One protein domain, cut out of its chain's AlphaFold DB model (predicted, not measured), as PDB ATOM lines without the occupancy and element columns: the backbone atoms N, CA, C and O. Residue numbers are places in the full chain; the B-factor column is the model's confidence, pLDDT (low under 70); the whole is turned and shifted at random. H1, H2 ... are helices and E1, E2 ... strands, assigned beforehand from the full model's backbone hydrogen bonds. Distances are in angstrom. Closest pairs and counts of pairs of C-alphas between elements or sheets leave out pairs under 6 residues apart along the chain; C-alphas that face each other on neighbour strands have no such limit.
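This is residues 2 to 90 of the 150 residues of the protein "Amino_oxidase domain-containing protein" of Dehalococcoidia bacterium (UniProt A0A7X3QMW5). Little regular structure: a short two-stranded antiparallel ribbon, E1 and E2, sits in the middle, H3 runs crosswise over one face of it with residues 55 to 62, and H1 and H2 lie beyond its opposite ends. Long stretches with no named element, residues 2 to 14 and 65 to 90, make much of the rest. The 89 printed residues, of mixed class with 33 in named elements (E1 H1 E2 H2 H3), are compact, radius of gyration of the C-alphas 13.0 A, spanning 35 by 26 by 25 A.

E1, residues 15 to 18, begins at C-alpha (-28.553, 34.608, 51.059). H1 is 19 to 22, E2 34 to 37, H2 40 to 46. H3, 51 to 64, is 20.2 A long and ends at (-41.198, 35.060, 51.781).

E1 and E2 are antiparallel at 161 degrees, with N 15 and O 37 2.8 A apart. The closest C-alphas of E2 and H3, Leu 36 and Met 58, are 7.3 A apart. H2 and H3 are close but not clearly touching, Leu 46 to Ile 54 C-alphas 6.1 A. O i to N i+4 pairs within hydrogen-bond range number 2 of 3 in H2 and 9 of 10 in H3; H1 is too short for one.

The C-alphas of His 10 and Pro 29 are farthest apart, 36.0 A. H1 to E2 is a long link. The printed part has no cut, and no printed residue is under 70 in pLDDT.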
ATOM      1  N   TRP A   2     -30.225  44.778  60.274       76.50
ATOM      2  CA  TRP A   2     -29.634  43.559  59.733       76.50
ATOM      3  C   TRP A   2     -28.606  43.969  58.669       76.50
ATOM      4  O   TRP A   2     -28.633  45.096  58.174       76.50
ATOM      5  N   HIS A   3     -27.686  43.068  58.358       81.56
ATOM      6  CA  HIS A   3     -26.660  43.313  57.341       81.56
ATOM      7  C   HIS A   3     -26.518  42.147  56.364       81.56
ATOM      8  O   HIS A   3     -26.143  42.324  55.208       81.56
ATOM      9  N   GLY A   4     -26.863  40.950  56.832       90.25
ATOM     10  CA  GLY A   4     -27.048  39.780  56.005       90.25
ATOM     11  C   GLY A   4     -27.980  38.781  56.677       90.25
ATOM     12  O   GLY A   4     -28.131  38.803  57.901       90.25
ATOM     13  N   ALA A   5     -28.598  37.919  55.880       90.69
ATOM     14  CA  ALA A   5     -29.375  36.780  56.342       90.69
ATOM     15  C   ALA A   5     -28.921  35.526  55.592       90.69
ATOM     16  O   ALA A   5     -28.911  35.499  54.361       90.69
ATOM     17  N   LEU A   6     -28.518  34.511  56.359       90.62
ATOM     18  CA  LEU A   6     -28.163  33.191  55.855       90.62
ATOM     19  C   LEU A   6     -29.289  32.220  56.183       90.62
ATOM     20  O   LEU A   6     -29.821  32.237  57.295       90.62
ATOM     21  N   PHE A   7     -29.603  31.357  55.225       88.94
ATOM     22  CA  PHE A   7     -30.639  30.345  55.357       88.94
ATOM     23  C   PHE A   7     -30.020  28.939  55.291       88.94
ATOM     24  O   PHE A   7     -28.946  28.776  54.704       88.94
ATOM     25  N   PRO A   8     -30.639  27.931  55.934       86.81
ATOM     26  CA  PRO A   8     -30.183  26.544  55.848       86.81
ATOM     27  C   PRO A   8     -30.151  26.031  54.404       86.81
ATOM     28  O   PRO A   8     -30.924  26.478  53.571       86.81
ATOM     29  N   GLU A   9     -29.320  25.029  54.121       77.62
ATOM     30  CA  GLU A   9     -29.128  24.486  52.764       77.62
ATOM     31  C   GLU A   9     -30.412  23.945  52.107       77.62
ATOM     32  O   GLU A   9     -30.561  24.001  50.892       77.62
ATOM     33  N   HIS A  10     -31.358  23.442  52.902       83.44
ATOM     34  CA  HIS A  10     -32.648  22.942  52.410       83.44
ATOM     35  C   HIS A  10     -33.678  24.053  52.145       83.44
ATOM     36  O   HIS A  10     -34.825  23.766  51.809       83.44
ATOM     37  N   ASP A  11     -33.293  25.308  52.360       86.75
ATOM     38  CA  ASP A  11     -34.104  26.489  52.117       86.75
ATOM     39  C   ASP A  11     -33.779  27.053  50.734       86.75
ATOM     40  O   ASP A  11     -32.617  27.265  50.392       86.75
ATOM     41  N   ASP A  12     -34.805  27.332  49.937       87.81
ATOM     42  CA  ASP A  12     -34.630  27.934  48.616       87.81
ATOM     43  C   ASP A  12     -34.412  29.454  48.677       87.81
ATOM     44  O   ASP A  12     -34.194  30.100  47.650       87.81
ATOM     45  N   THR A  13     -34.466  30.033  49.879       92.38
ATOM     46  CA  THR A  13     -34.259  31.461  50.093       92.38
ATOM     47  C   THR A  13     -32.799  31.832  49.826       92.38
ATOM     48  O   THR A  13     -31.897  31.268  50.452       92.38
ATOM     49  N   PRO A  14     -32.533  32.805  48.935       94.12
ATOM     50  CA  PRO A  14     -31.176  33.259  48.697       94.12
ATOM     51  C   PRO A  14     -30.603  33.904  49.958       94.12
ATOM     52  O   PRO A  14     -31.307  34.554  50.733       94.12
ATOM     53  N   LEU A  15     -29.291  33.781  50.124       93.50
ATOM     54  CA  LEU A  15     -28.553  34.608  51.059       93.50
ATOM     55  C   LEU A  15     -28.752  36.073  50.659       93.50
ATOM     56  O   LEU A  15     -28.506  36.446  49.513       93.50
ATOM     57  N   LEU A  16     -29.207  36.883  51.609       93.38
ATOM     58  CA  LEU A  16     -29.495  38.301  51.417       93.38
ATOM     59  C   LEU A  16     -28.394  39.116  52.078       93.38
ATOM     60  O   LEU A  16     -28.142  38.921  53.264       93.38
ATOM     61  N   LEU A  17     -27.773  40.045  51.353       94.19
ATOM     62  CA  LEU A  17     -26.833  41.021  51.909       94.19
ATOM     63  C   LEU A  17     -27.291  42.426  51.569       94.19
ATOM     64  O   LEU A  17     -27.565  42.712  50.407       94.19
ATOM     65  N   ASP A  18     -27.295  43.317  52.555       93.56
ATOM     66  CA  ASP A  18     -27.448  44.745  52.301       93.56
ATOM     67  C   ASP A  18     -26.068  45.401  52.210       93.56
ATOM     68  O   ASP A  18     -25.437  45.732  53.220       93.56
ATOM     69  N   ARG A  19     -25.584  45.594  50.976       92.56
ATOM     70  CA  ARG A  19     -24.286  46.237  50.738       92.56
ATOM     71  C   ARG A  19     -24.269  47.682  51.193       92.56
ATOM     72  O   ARG A  19     -23.214  48.152  51.614       92.56
ATOM     73  N   SER A  20     -25.401  48.376  51.130       92.62
ATOM     74  CA  SER A  20     -25.457  49.803  51.448       92.62
ATOM     75  C   SER A  20     -25.176  50.084  52.924       92.62
ATOM     76  O   SER A  20     -24.666  51.152  53.257       92.62
ATOM     77  N   VAL A  21     -25.393  49.104  53.809       88.81
ATOM     78  CA  VAL A  21     -25.054  49.258  55.229       88.81
ATOM     79  C   VAL A  21     -23.546  49.172  55.481       88.81
ATOM     80  O   VAL A  21     -23.032  49.845  56.372       88.81
ATOM     81  N   PHE A  22     -22.823  48.374  54.695       86.44
ATOM     82  CA  PHE A  22     -21.365  48.248  54.810       86.44
ATOM     83  C   PHE A  22     -20.611  49.281  53.970       86.44
ATOM     84  O   PHE A  22     -19.510  49.694  54.327       86.44
ATOM     85  N   LEU A  23     -21.197  49.681  52.844       91.31
ATOM     86  CA  LEU A  23     -20.609  50.568  51.851       91.31
ATOM     87  C   LEU A  23     -21.638  51.638  51.461       91.31
ATOM     88  O   LEU A  23     -22.219  51.554  50.384       91.31
ATOM     89  N   PRO A  24     -21.855  52.683  52.282       87.62
ATOM     90  CA  PRO A  24     -22.904  53.679  52.026       87.62
ATOM     91  C   PRO A  24     -22.807  54.372  50.660       87.62
ATOM     92  O   PRO A  24     -23.809  54.805  50.107       87.62
ATOM     93  N   ALA A  25     -21.601  54.449  50.093       92.94
ATOM     94  CA  ALA A  25     -21.358  55.029  48.775       92.94
ATOM     95  C   ALA A  25     -21.712  54.097  47.595       92.94
ATOM     96  O   ALA A  25     -21.613  54.524  46.446       92.94
ATOM     97  N   CYS A  26     -22.096  52.835  47.836       93.62
ATOM     98  CA  CYS A  26     -22.414  51.881  46.767       93.62
ATOM     99  C   CYS A  26     -23.834  52.039  46.201       93.62
ATOM    100  O   CYS A  26     -24.163  51.389  45.211       93.62
ATOM    101  N   ALA A  27     -24.672  52.869  46.825       92.81
ATOM    102  CA  ALA A  27     -26.019  53.183  46.368       92.81
ATOM    103  C   ALA A  27     -26.272  54.703  46.444       92.81
ATOM    104  O   ALA A  27     -25.709  55.378  47.309       92.81
ATOM    105  N   PRO A  28     -27.116  55.270  45.562       92.94
ATOM    106  CA  PRO A  28     -27.553  56.658  45.689       92.94
ATOM    107  C   PRO A  28     -28.268  56.932  47.026       92.94
ATOM    108  O   PRO A  28     -28.879  56.018  47.587       92.94
ATOM    109  N   PRO A  29     -28.280  58.187  47.521       90.62
ATOM    110  CA  PRO A  29     -29.001  58.544  48.741       90.62
ATOM    111  C   PRO A  29     -30.471  58.099  48.716       90.62
ATOM    112  O   PRO A  29     -31.183  58.322  47.737       90.62
ATOM    113  N   GLY A  30     -30.926  57.474  49.805       90.00
ATOM    114  CA  GLY A  30     -32.295  56.960  49.931       90.00
ATOM    115  C   GLY A  30     -32.571  55.659  49.168       90.00
ATOM    116  O   GLY A  30     -33.727  55.246  49.090       90.00
ATOM    117  N   LYS A  31     -31.545  55.012  48.601       92.50
ATOM    118  CA  LYS A  31     -31.628  53.696  47.953       92.50
ATOM    119  C   LYS A  31     -30.735  52.689  48.676       92.50
ATOM    120  O   LYS A  31     -29.762  53.071  49.320       92.50
ATOM    121  N   ALA A  32     -31.058  51.409  48.529       92.50
ATOM    122  CA  ALA A  32     -30.244  50.298  49.008       92.50
ATOM    123  C   ALA A  32     -29.735  49.467  47.824       92.50
ATOM    124  O   ALA A  32     -30.365  49.431  46.766       92.50
ATOM    125  N   LEU A  33     -28.601  48.795  48.017       94.69
ATOM    126  CA  LEU A  33     -28.086  47.791  47.091       94.69
ATOM    127  C   LEU A  33     -28.071  46.451  47.815       94.69
ATOM    128  O   LEU A  33     -27.344  46.290  48.797       94.69
ATOM    129  N   LEU A  34     -28.874  45.511  47.322       94.50
ATOM    130  CA  LEU A  34     -28.983  44.174  47.883       94.50
ATOM    131  C   LEU A  34     -28.308  43.160  46.963       94.50
ATOM    132  O   LEU A  34     -28.570  43.162  45.761       94.50
ATOM    133  N   ASP A  35     -27.506  42.267  47.537       95.38
ATOM    134  CA  ASP A  35     -27.072  41.061  46.838       95.38
ATOM    135  C   ASP A  35     -27.923  39.874  47.278       95.38
ATOM    136  O   ASP A  35     -28.137  39.656  48.474       95.38
ATOM    137  N   LEU A  36     -28.359  39.084  46.300       95.31
ATOM    138  CA  LEU A  36     -28.996  37.792  46.514       95.31
ATOM    139  C   LEU A  36     -28.062  36.714  45.961       95.31
ATOM    140  O   LEU A  36     -27.806  36.671  44.758       95.31
ATOM    141  N   LEU A  37     -27.547  35.853  46.837       94.50
ATOM    142  CA  LEU A  37     -26.636  34.767  46.477       94.50
ATOM    143  C   LEU A  37     -27.311  33.416  46.713       94.50
ATOM    144  O   LEU A  37     -28.010  33.231  47.705       94.50
ATOM    145  N   ILE A  38     -27.076  32.457  45.822       91.25
ATOM    146  CA  ILE A  38     -27.623  31.099  45.931       91.25
ATOM    147  C   ILE A  38     -26.524  30.049  46.051       91.25
ATOM    148  O   ILE A  38     -25.396  30.232  45.593       91.25
ATOM    149  N   GLY A  39     -26.875  28.932  46.685       87.00
ATOM    150  CA  GLY A  39     -26.023  27.752  46.751       87.00
ATOM    151  C   GLY A  39     -25.905  27.043  45.400       87.00
ATOM    152  O   GLY A  39     -26.724  27.229  44.500       87.00
ATOM    153  N   ARG A  40     -24.888  26.183  45.283       86.19
ATOM    154  CA  ARG A  40     -24.508  25.484  44.045       86.19
ATOM    155  C   ARG A  40     -25.666  24.752  43.364       86.19
ATOM    156  O   ARG A  40     -25.791  24.834  42.148       86.19
ATOM    157  N   ASP A  41     -26.469  24.006  44.114       88.19
ATOM    158  CA  ASP A  41     -27.486  23.147  43.500       88.19
ATOM    159  C   ASP A  41     -28.641  23.963  42.923       88.19
ATOM    160  O   ASP A  41     -28.984  23.777  41.757       88.19
ATOM    161  N   ARG A  42     -29.114  24.979  43.653       90.56
ATOM    162  CA  ARG A  42     -30.074  25.946  43.108       90.56
ATOM    163  C   ARG A  42     -29.479  26.764  41.955       90.56
ATOM    164  O   ARG A  42     -30.187  27.075  41.004       90.56
ATOM    165  N   ALA A  43     -28.176  27.065  41.985       91.62
ATOM    166  CA  ALA A  43     -27.491  27.735  40.875       91.62
ATOM    167  C   ALA A  43     -27.631  26.959  39.560       91.62
ATOM    168  O   ALA A  43     -27.925  27.560  38.533       91.62
ATOM    169  N   LYS A  44     -27.449  25.630  39.586       92.44
ATOM    170  CA  LYS A  44     -27.540  24.775  38.387       92.44
ATOM    171  C   LYS A  44     -28.917  24.840  37.730       92.44
ATOM    172  O   LYS A  44     -29.010  24.742  36.513       92.44
ATOM    173  N   GLU A  45     -29.964  24.997  38.535       94.31
ATOM    174  CA  GLU A  45     -31.342  25.127  38.056       94.31
ATOM    175  C   GLU A  45     -31.611  26.511  37.456       94.31
ATOM    176  O   GLU A  45     -32.345  26.622  36.479       94.31
ATOM    177  N   LEU A  46     -31.017  27.562  38.032       94.94
ATOM    178  CA  LEU A  46     -31.267  28.951  37.643       94.94
ATOM    179  C   LEU A  46     -30.379  29.444  36.492       94.94
ATOM    180  O   LEU A  46     -30.842  30.240  35.687       94.94
ATOM    181  N   ILE A  47     -29.122  28.998  36.394       95.19
ATOM    182  CA  ILE A  47     -28.158  29.455  35.371       95.19
ATOM    183  C   ILE A  47     -28.708  29.381  33.933       95.19
ATOM    184  O   ILE A  47     -28.492  30.350  33.197       95.19
ATOM    185  N   PRO A  48     -29.413  28.306  33.520       96.56
ATOM    186  CA  PRO A  48     -29.956  28.193  32.165       96.56
ATOM    187  C   PRO A  48     -31.126  29.140  31.867       96.56
ATOM    188  O   PRO A  48     -31.477  29.299  30.700       96.56
ATOM    189  N   LEU A  49     -31.752  29.719  32.895       97.94
ATOM    190  CA  LEU A  49     -32.917  30.589  32.748       97.94
ATOM    191  C   LEU A  49     -32.509  31.997  32.299       97.94
ATOM    192  O   LEU A  49     -31.362  32.433  32.478       97.94
ATOM    193  N   ASP A  50     -33.465  32.737  31.741       98.19
ATOM    194  CA  ASP A  50     -33.251  34.146  31.422       98.19
ATOM    195  C   ASP A  50     -33.222  35.035  32.685       98.19
ATOM    196  O   ASP A  50     -33.567  34.622  33.795       98.19
ATOM    197  N   ASP A  51     -32.748  36.274  32.534       98.25
ATOM    198  CA  ASP A  51     -32.582  37.211  33.654       98.25
ATOM    199  C   ASP A  51     -33.902  37.551  34.366       98.25
ATOM    200  O   ASP A  51     -33.899  37.789  35.575       98.25
ATOM    201  N   GLU A  52     -35.018  37.601  33.638       97.50
ATOM    202  CA  GLU A  52     -36.332  37.950  34.186       97.50
ATOM    203  C   GLU A  52     -36.917  36.789  34.994       97.50
ATOM    204  O   GLU A  52     -37.470  36.990  36.081       97.50
ATOM    205  N   GLU A  53     -36.745  35.560  34.515       98.00
ATOM    206  CA  GLU A  53     -37.116  34.354  35.245       98.00
ATOM    207  C   GLU A  53     -36.291  34.200  36.522       98.00
ATOM    208  O   GLU A  53     -36.860  33.983  37.593       98.00
ATOM    209  N   ILE A  54     -34.971  34.405  36.448       97.31
ATOM    210  CA  ILE A  54     -34.101  34.387  37.632       97.31
ATOM    211  C   ILE A  54     -34.541  35.453  38.632       97.31
ATOM    212  O   ILE A  54     -34.684  35.155  39.817       97.31
ATOM    213  N   LYS A  55     -34.792  36.686  38.173       96.50
ATOM    214  CA  LYS A  55     -35.289  37.773  39.024       96.50
ATOM    215  C   LYS A  55     -36.573  37.358  39.745       96.50
ATOM    216  O   LYS A  55     -36.652  37.497  40.966       96.50
ATOM    217  N   ARG A  56     -37.552  36.822  39.010       96.19
ATOM    218  CA  ARG A  56     -38.842  36.376  39.553       96.19
ATOM    219  C   ARG A  56     -38.665  35.303  40.628       96.19
ATOM    220  O   ARG A  56     -39.224  35.442  41.714       96.19
ATOM    221  N   GLU A  57     -37.880  34.266  40.347       95.94
ATOM    222  CA  GLU A  57     -37.614  33.166  41.282       95.94
ATOM    223  C   GLU A  57     -36.894  33.663  42.548       95.94
ATOM    224  O   GLU A  57     -37.312  33.375  43.672       95.94
ATOM    225  N   MET A  58     -35.841  34.464  42.372       95.62
ATOM    226  CA  MET A  58     -34.988  34.953  43.457       95.62
ATOM    227  C   MET A  58     -35.715  35.934  44.380       95.62
ATOM    228  O   MET A  58     -35.663  35.785  45.602       95.62
ATOM    229  N   LEU A  59     -36.427  36.917  43.817       95.62
ATOM    230  CA  LEU A  59     -37.218  37.865  44.604       95.62
ATOM    231  C   LEU A  59     -38.415  37.177  45.257       95.62
ATOM    232  O   LEU A  59     -38.714  37.451  46.419       95.62
ATOM    233  N   GLY A  60     -39.068  36.254  44.545       94.62
ATOM    234  CA  GLY A  60     -40.163  35.456  45.086       94.62
ATOM    235  C   GLY A  60     -39.738  34.658  46.317       94.62
ATOM    236  O   GLY A  60     -40.468  34.629  47.306       94.62
ATOM    237  N   ALA A  61     -38.545  34.061  46.293       94.06
ATOM    238  CA  ALA A  61     -37.981  33.364  47.444       94.06
ATOM    239  C   ALA A  61     -37.584  34.316  48.578       94.06
ATOM    240  O   ALA A  61     -38.013  34.133  49.718       94.06
ATOM    241  N   ALA A  62     -36.847  35.383  48.261       94.31
ATOM    242  CA  ALA A  62     -36.389  36.365  49.239       94.31
ATOM    243  C   ALA A  62     -37.542  37.040  50.005       94.31
ATOM    244  O   ALA A  62     -37.479  37.175  51.227       94.31
ATOM    245  N   ARG A  63     -38.620  37.430  49.310       94.25
ATOM    246  CA  ARG A  63     -39.771  38.133  49.906       94.25
ATOM    247  C   ARG A  63     -40.514  37.288  50.943       94.25
ATOM    248  O   ARG A  63     -41.014  37.841  51.918       94.25
ATOM    249  N   ARG A  64     -40.538  35.954  50.805       92.88
ATOM    250  CA  ARG A  64     -41.198  35.060  51.781       92.88
ATOM    251  C   ARG A  64     -40.548  35.084  53.164       92.88
ATOM    252  O   ARG A  64     -41.214  34.756  54.143       92.88
ATOM    253  N   LYS A  65     -39.260  35.425  53.244       91.06
ATOM    254  CA  LYS A  65     -38.467  35.403  54.484       91.06
ATOM    255  C   LYS A  65     -37.616  36.659  54.650       91.06
ATOM    256  O   LYS A  65     -36.541  36.610  55.248       91.06
ATOM    257  N   ALA A  66     -38.092  37.783  54.118       89.69
ATOM    258  CA  ALA A  66     -37.388  39.050  54.211       89.69
ATOM    259  C   ALA A  66     -37.112  39.391  55.691       89.69
ATOM    260  O   ALA A  66     -38.041  39.367  56.506       89.69
ATOM    261  N   PRO A  67     -35.858  39.704  56.066       88.75
ATOM    262  CA  PRO A  67     -35.543  40.108  57.430       88.75
ATOM    263  C   PRO A  67     -36.374  41.328  57.864       88.75
ATOM    264  O   PRO A  67     -36.610  42.223  57.047       88.75
ATOM    265  N   PRO A  68     -36.786  41.428  59.140       87.31
ATOM    266  CA  PRO A  68     -37.463  42.621  59.637       87.31
ATOM    267  C   PRO A  68     -36.626  43.887  59.399       87.31
ATOM    268  O   PRO A  68     -35.458  43.956  59.788       87.31
ATOM    269  N   GLY A  69     -37.226  44.894  58.759       86.62
ATOM    270  CA  GLY A  69     -36.523  46.122  58.367       86.62
ATOM    271  C   GLY A  69     -35.604  45.961  57.150       86.62
ATOM    272  O   GLY A  69     -34.679  46.753  56.977       86.62
ATOM    273  N   SER A  70     -35.819  44.929  56.329       88.31
ATOM    274  CA  SER A  70     -35.198  44.797  55.010       88.31
ATOM    275  C   SER A  70     -35.583  45.927  54.068       88.31
ATOM    276  O   SER A  70     -36.732  46.353  54.035       88.31
ATOM    277  N   ALA A  71     -34.605  46.382  53.279       89.31
ATOM    278  CA  ALA A  71     -34.819  47.289  52.156       89.31
ATOM    279  C   ALA A  71     -35.333  46.560  50.896       89.31
ATOM    280  O   ALA A  71     -35.446  47.174  49.837       89.31
ATOM    281  N   LEU A  72     -35.605  45.251  50.988       91.00
ATOM    282  CA  LEU A  72     -36.192  44.465  49.906       91.00
ATOM    283  C   LEU A  72     -37.641  44.930  49.669       91.00
ATOM    284  O   LEU A  72     -38.451  44.819  50.592       91.00
ATOM    285  N   PRO A  73     -37.986  45.428  48.468       88.56
ATOM    286  CA  PRO A  73     -39.337  45.900  48.185       88.56
ATOM    287  C   PRO A  73     -40.337  44.741  48.061       88.56
ATOM    288  O   PRO A  73     -39.980  43.622  47.675       88.56
ATOM    289  N   GLU A  74     -41.605  45.030  48.359       89.88
ATOM    290  CA  GLU A  74     -42.717  44.071  48.248       89.88
ATOM    291  C   GLU A  74     -43.047  43.725  46.786       89.88
ATOM    292  O   GLU A  74     -43.452  42.598  46.496       89.88
ATOM    293  N   ASP A  75     -42.794  44.653  45.861       92.06
ATOM    294  CA  ASP A  75     -43.009  44.507  44.422       92.06
ATOM    295  C   ASP A  75     -41.780  44.949  43.602       92.06
ATOM    296  O   ASP A  75     -40.699  45.217  44.140       92.06
ATOM    297  N   ASP A  76     -41.916  44.907  42.277       93.19
ATOM    298  CA  ASP A  76     -40.847  45.214  41.325       93.19
ATOM    299  C   ASP A  76     -40.832  46.706  40.913       93.19
ATOM    300  O   ASP A  76     -40.037  47.098  40.053       93.19
ATOM    301  N   GLU A  77     -41.697  47.558  41.482       90.81
ATOM    302  CA  GLU A  77     -41.822  48.956  41.069       90.81
ATOM    303  C   GLU A  77     -40.542  49.746  41.384       90.81
ATOM    304  O   GLU A  77     -40.063  49.820  42.516       90.81
ATOM    305  N   GLY A  78     -39.948  50.353  40.349       83.75
ATOM    306  CA  GLY A  78     -38.722  51.141  40.491       83.75
ATOM    307  C   GLY A  78     -37.478  50.319  40.849       83.75
ATOM    308  O   GLY A  78     -36.456  50.906  41.225       83.75
ATOM    309  N   LEU A  79     -37.541  48.987  40.728       92.88
ATOM    310  CA  LEU A  79     -36.415  48.098  40.973       92.88
ATOM    311  C   LEU A  79     -35.423  48.140  39.804       92.88
ATOM    312  O   LEU A  79     -35.762  47.876  38.652       92.88
ATOM    313  N   PHE A  80     -34.159  48.397  40.122       94.12
ATOM    314  CA  PHE A  80     -33.046  48.060  39.243       94.12
ATOM    315  C   PHE A  80     -32.490  46.693  39.643       94.12
ATOM    316  O   PHE A  80     -32.296  46.434  40.831       94.12
ATOM    317  N   TYR A  81     -32.182  45.841  38.666       96.00
ATOM    318  CA  TYR A  81     -31.574  44.539  38.923       96.00
ATOM    319  C   TYR A  81     -30.535  44.176  37.853       96.00
ATOM    320  O   TYR A  81     -30.552  44.686  36.730       96.00
ATOM    321  N   ARG A  82     -29.605  43.293  38.226       97.44
ATOM    322  CA  ARG A  82     -28.594  42.687  37.350       97.44
ATOM    323  C   ARG A  82     -28.361  41.251  37.793       97.44
ATOM    324  O   ARG A  82     -28.202  41.009  38.988       97.44
ATOM    325  N   VAL A  83     -28.283  40.330  36.838       97.12
ATOM    326  CA  VAL A  83     -27.923  38.933  37.089       97.12
ATOM    327  C   VAL A  83     -26.489  38.691  36.630       97.12
ATOM    328  O   VAL A  83     -26.109  39.054  35.518       97.12
ATOM    329  N   TYR A  84     -25.693  38.054  37.486       96.44
ATOM    330  CA  TYR A  84     -24.354  37.578  37.153       96.44
ATOM    331  C   TYR A  84     -24.318  36.058  37.309       96.44
ATOM    332  O   TYR A  84     -24.725  35.536  38.346       96.44
ATOM    333  N   ARG A  85     -23.838  35.354  36.280       94.62
ATOM    334  CA  ARG A  85     -23.754  33.888  36.249       94.62
ATOM    335  C   ARG A  85     -22.300  33.458  36.365       94.62
ATOM    336  O   ARG A  85     -21.454  33.957  35.628       94.62
ATOM    337  N   TRP A  86     -22.039  32.518  37.263       93.06
ATOM    338  CA  TRP A  86     -20.710  31.962  37.486       93.06
ATOM    339  C   TRP A  86     -20.828  30.447  37.670       93.06
ATOM    340  O   TRP A  86     -21.178  29.983  38.753       93.06
ATOM    341  N   GLU A  87     -20.573  29.677  36.611       89.25
ATOM    342  CA  GLU A  87     -20.723  28.210  36.636       89.25
ATOM    343  C   GLU A  87     -19.714  27.534  37.578       89.25
ATOM    344  O   GLU A  87     -20.069  26.621  38.323       89.25
ATOM    345  N   GLU A  88     -18.478  28.037  37.612       87.62
ATOM    346  CA  GLU A  88     -17.369  27.485  38.403       87.62
ATOM    347  C   GLU A  88     -16.701  28.572  39.266       87.62
ATOM    348  O   GLU A  88     -15.485  28.730  39.288       87.62
ATOM    349  N   ALA A  89     -17.514  29.369  39.971       86.31
ATOM    350  CA  ALA A  89     -17.044  30.550  40.712       86.31
ATOM    351  C   ALA A  89     -16.171  30.242  41.939       86.31
ATOM    352  O   ALA A  89     -15.427  31.107  42.394       86.31
ATOM    353  N   LEU A  90     -16.337  29.059  42.534       84.44
ATOM    354  CA  LEU A  90     -15.718  28.688  43.805       84.44
ATOM    355  C   LEU A  90     -15.076  27.310  43.694       84.44
ATOM    356  O   LEU A  90     -15.733  26.336  43.318       84.44
TER     357      LEU A  90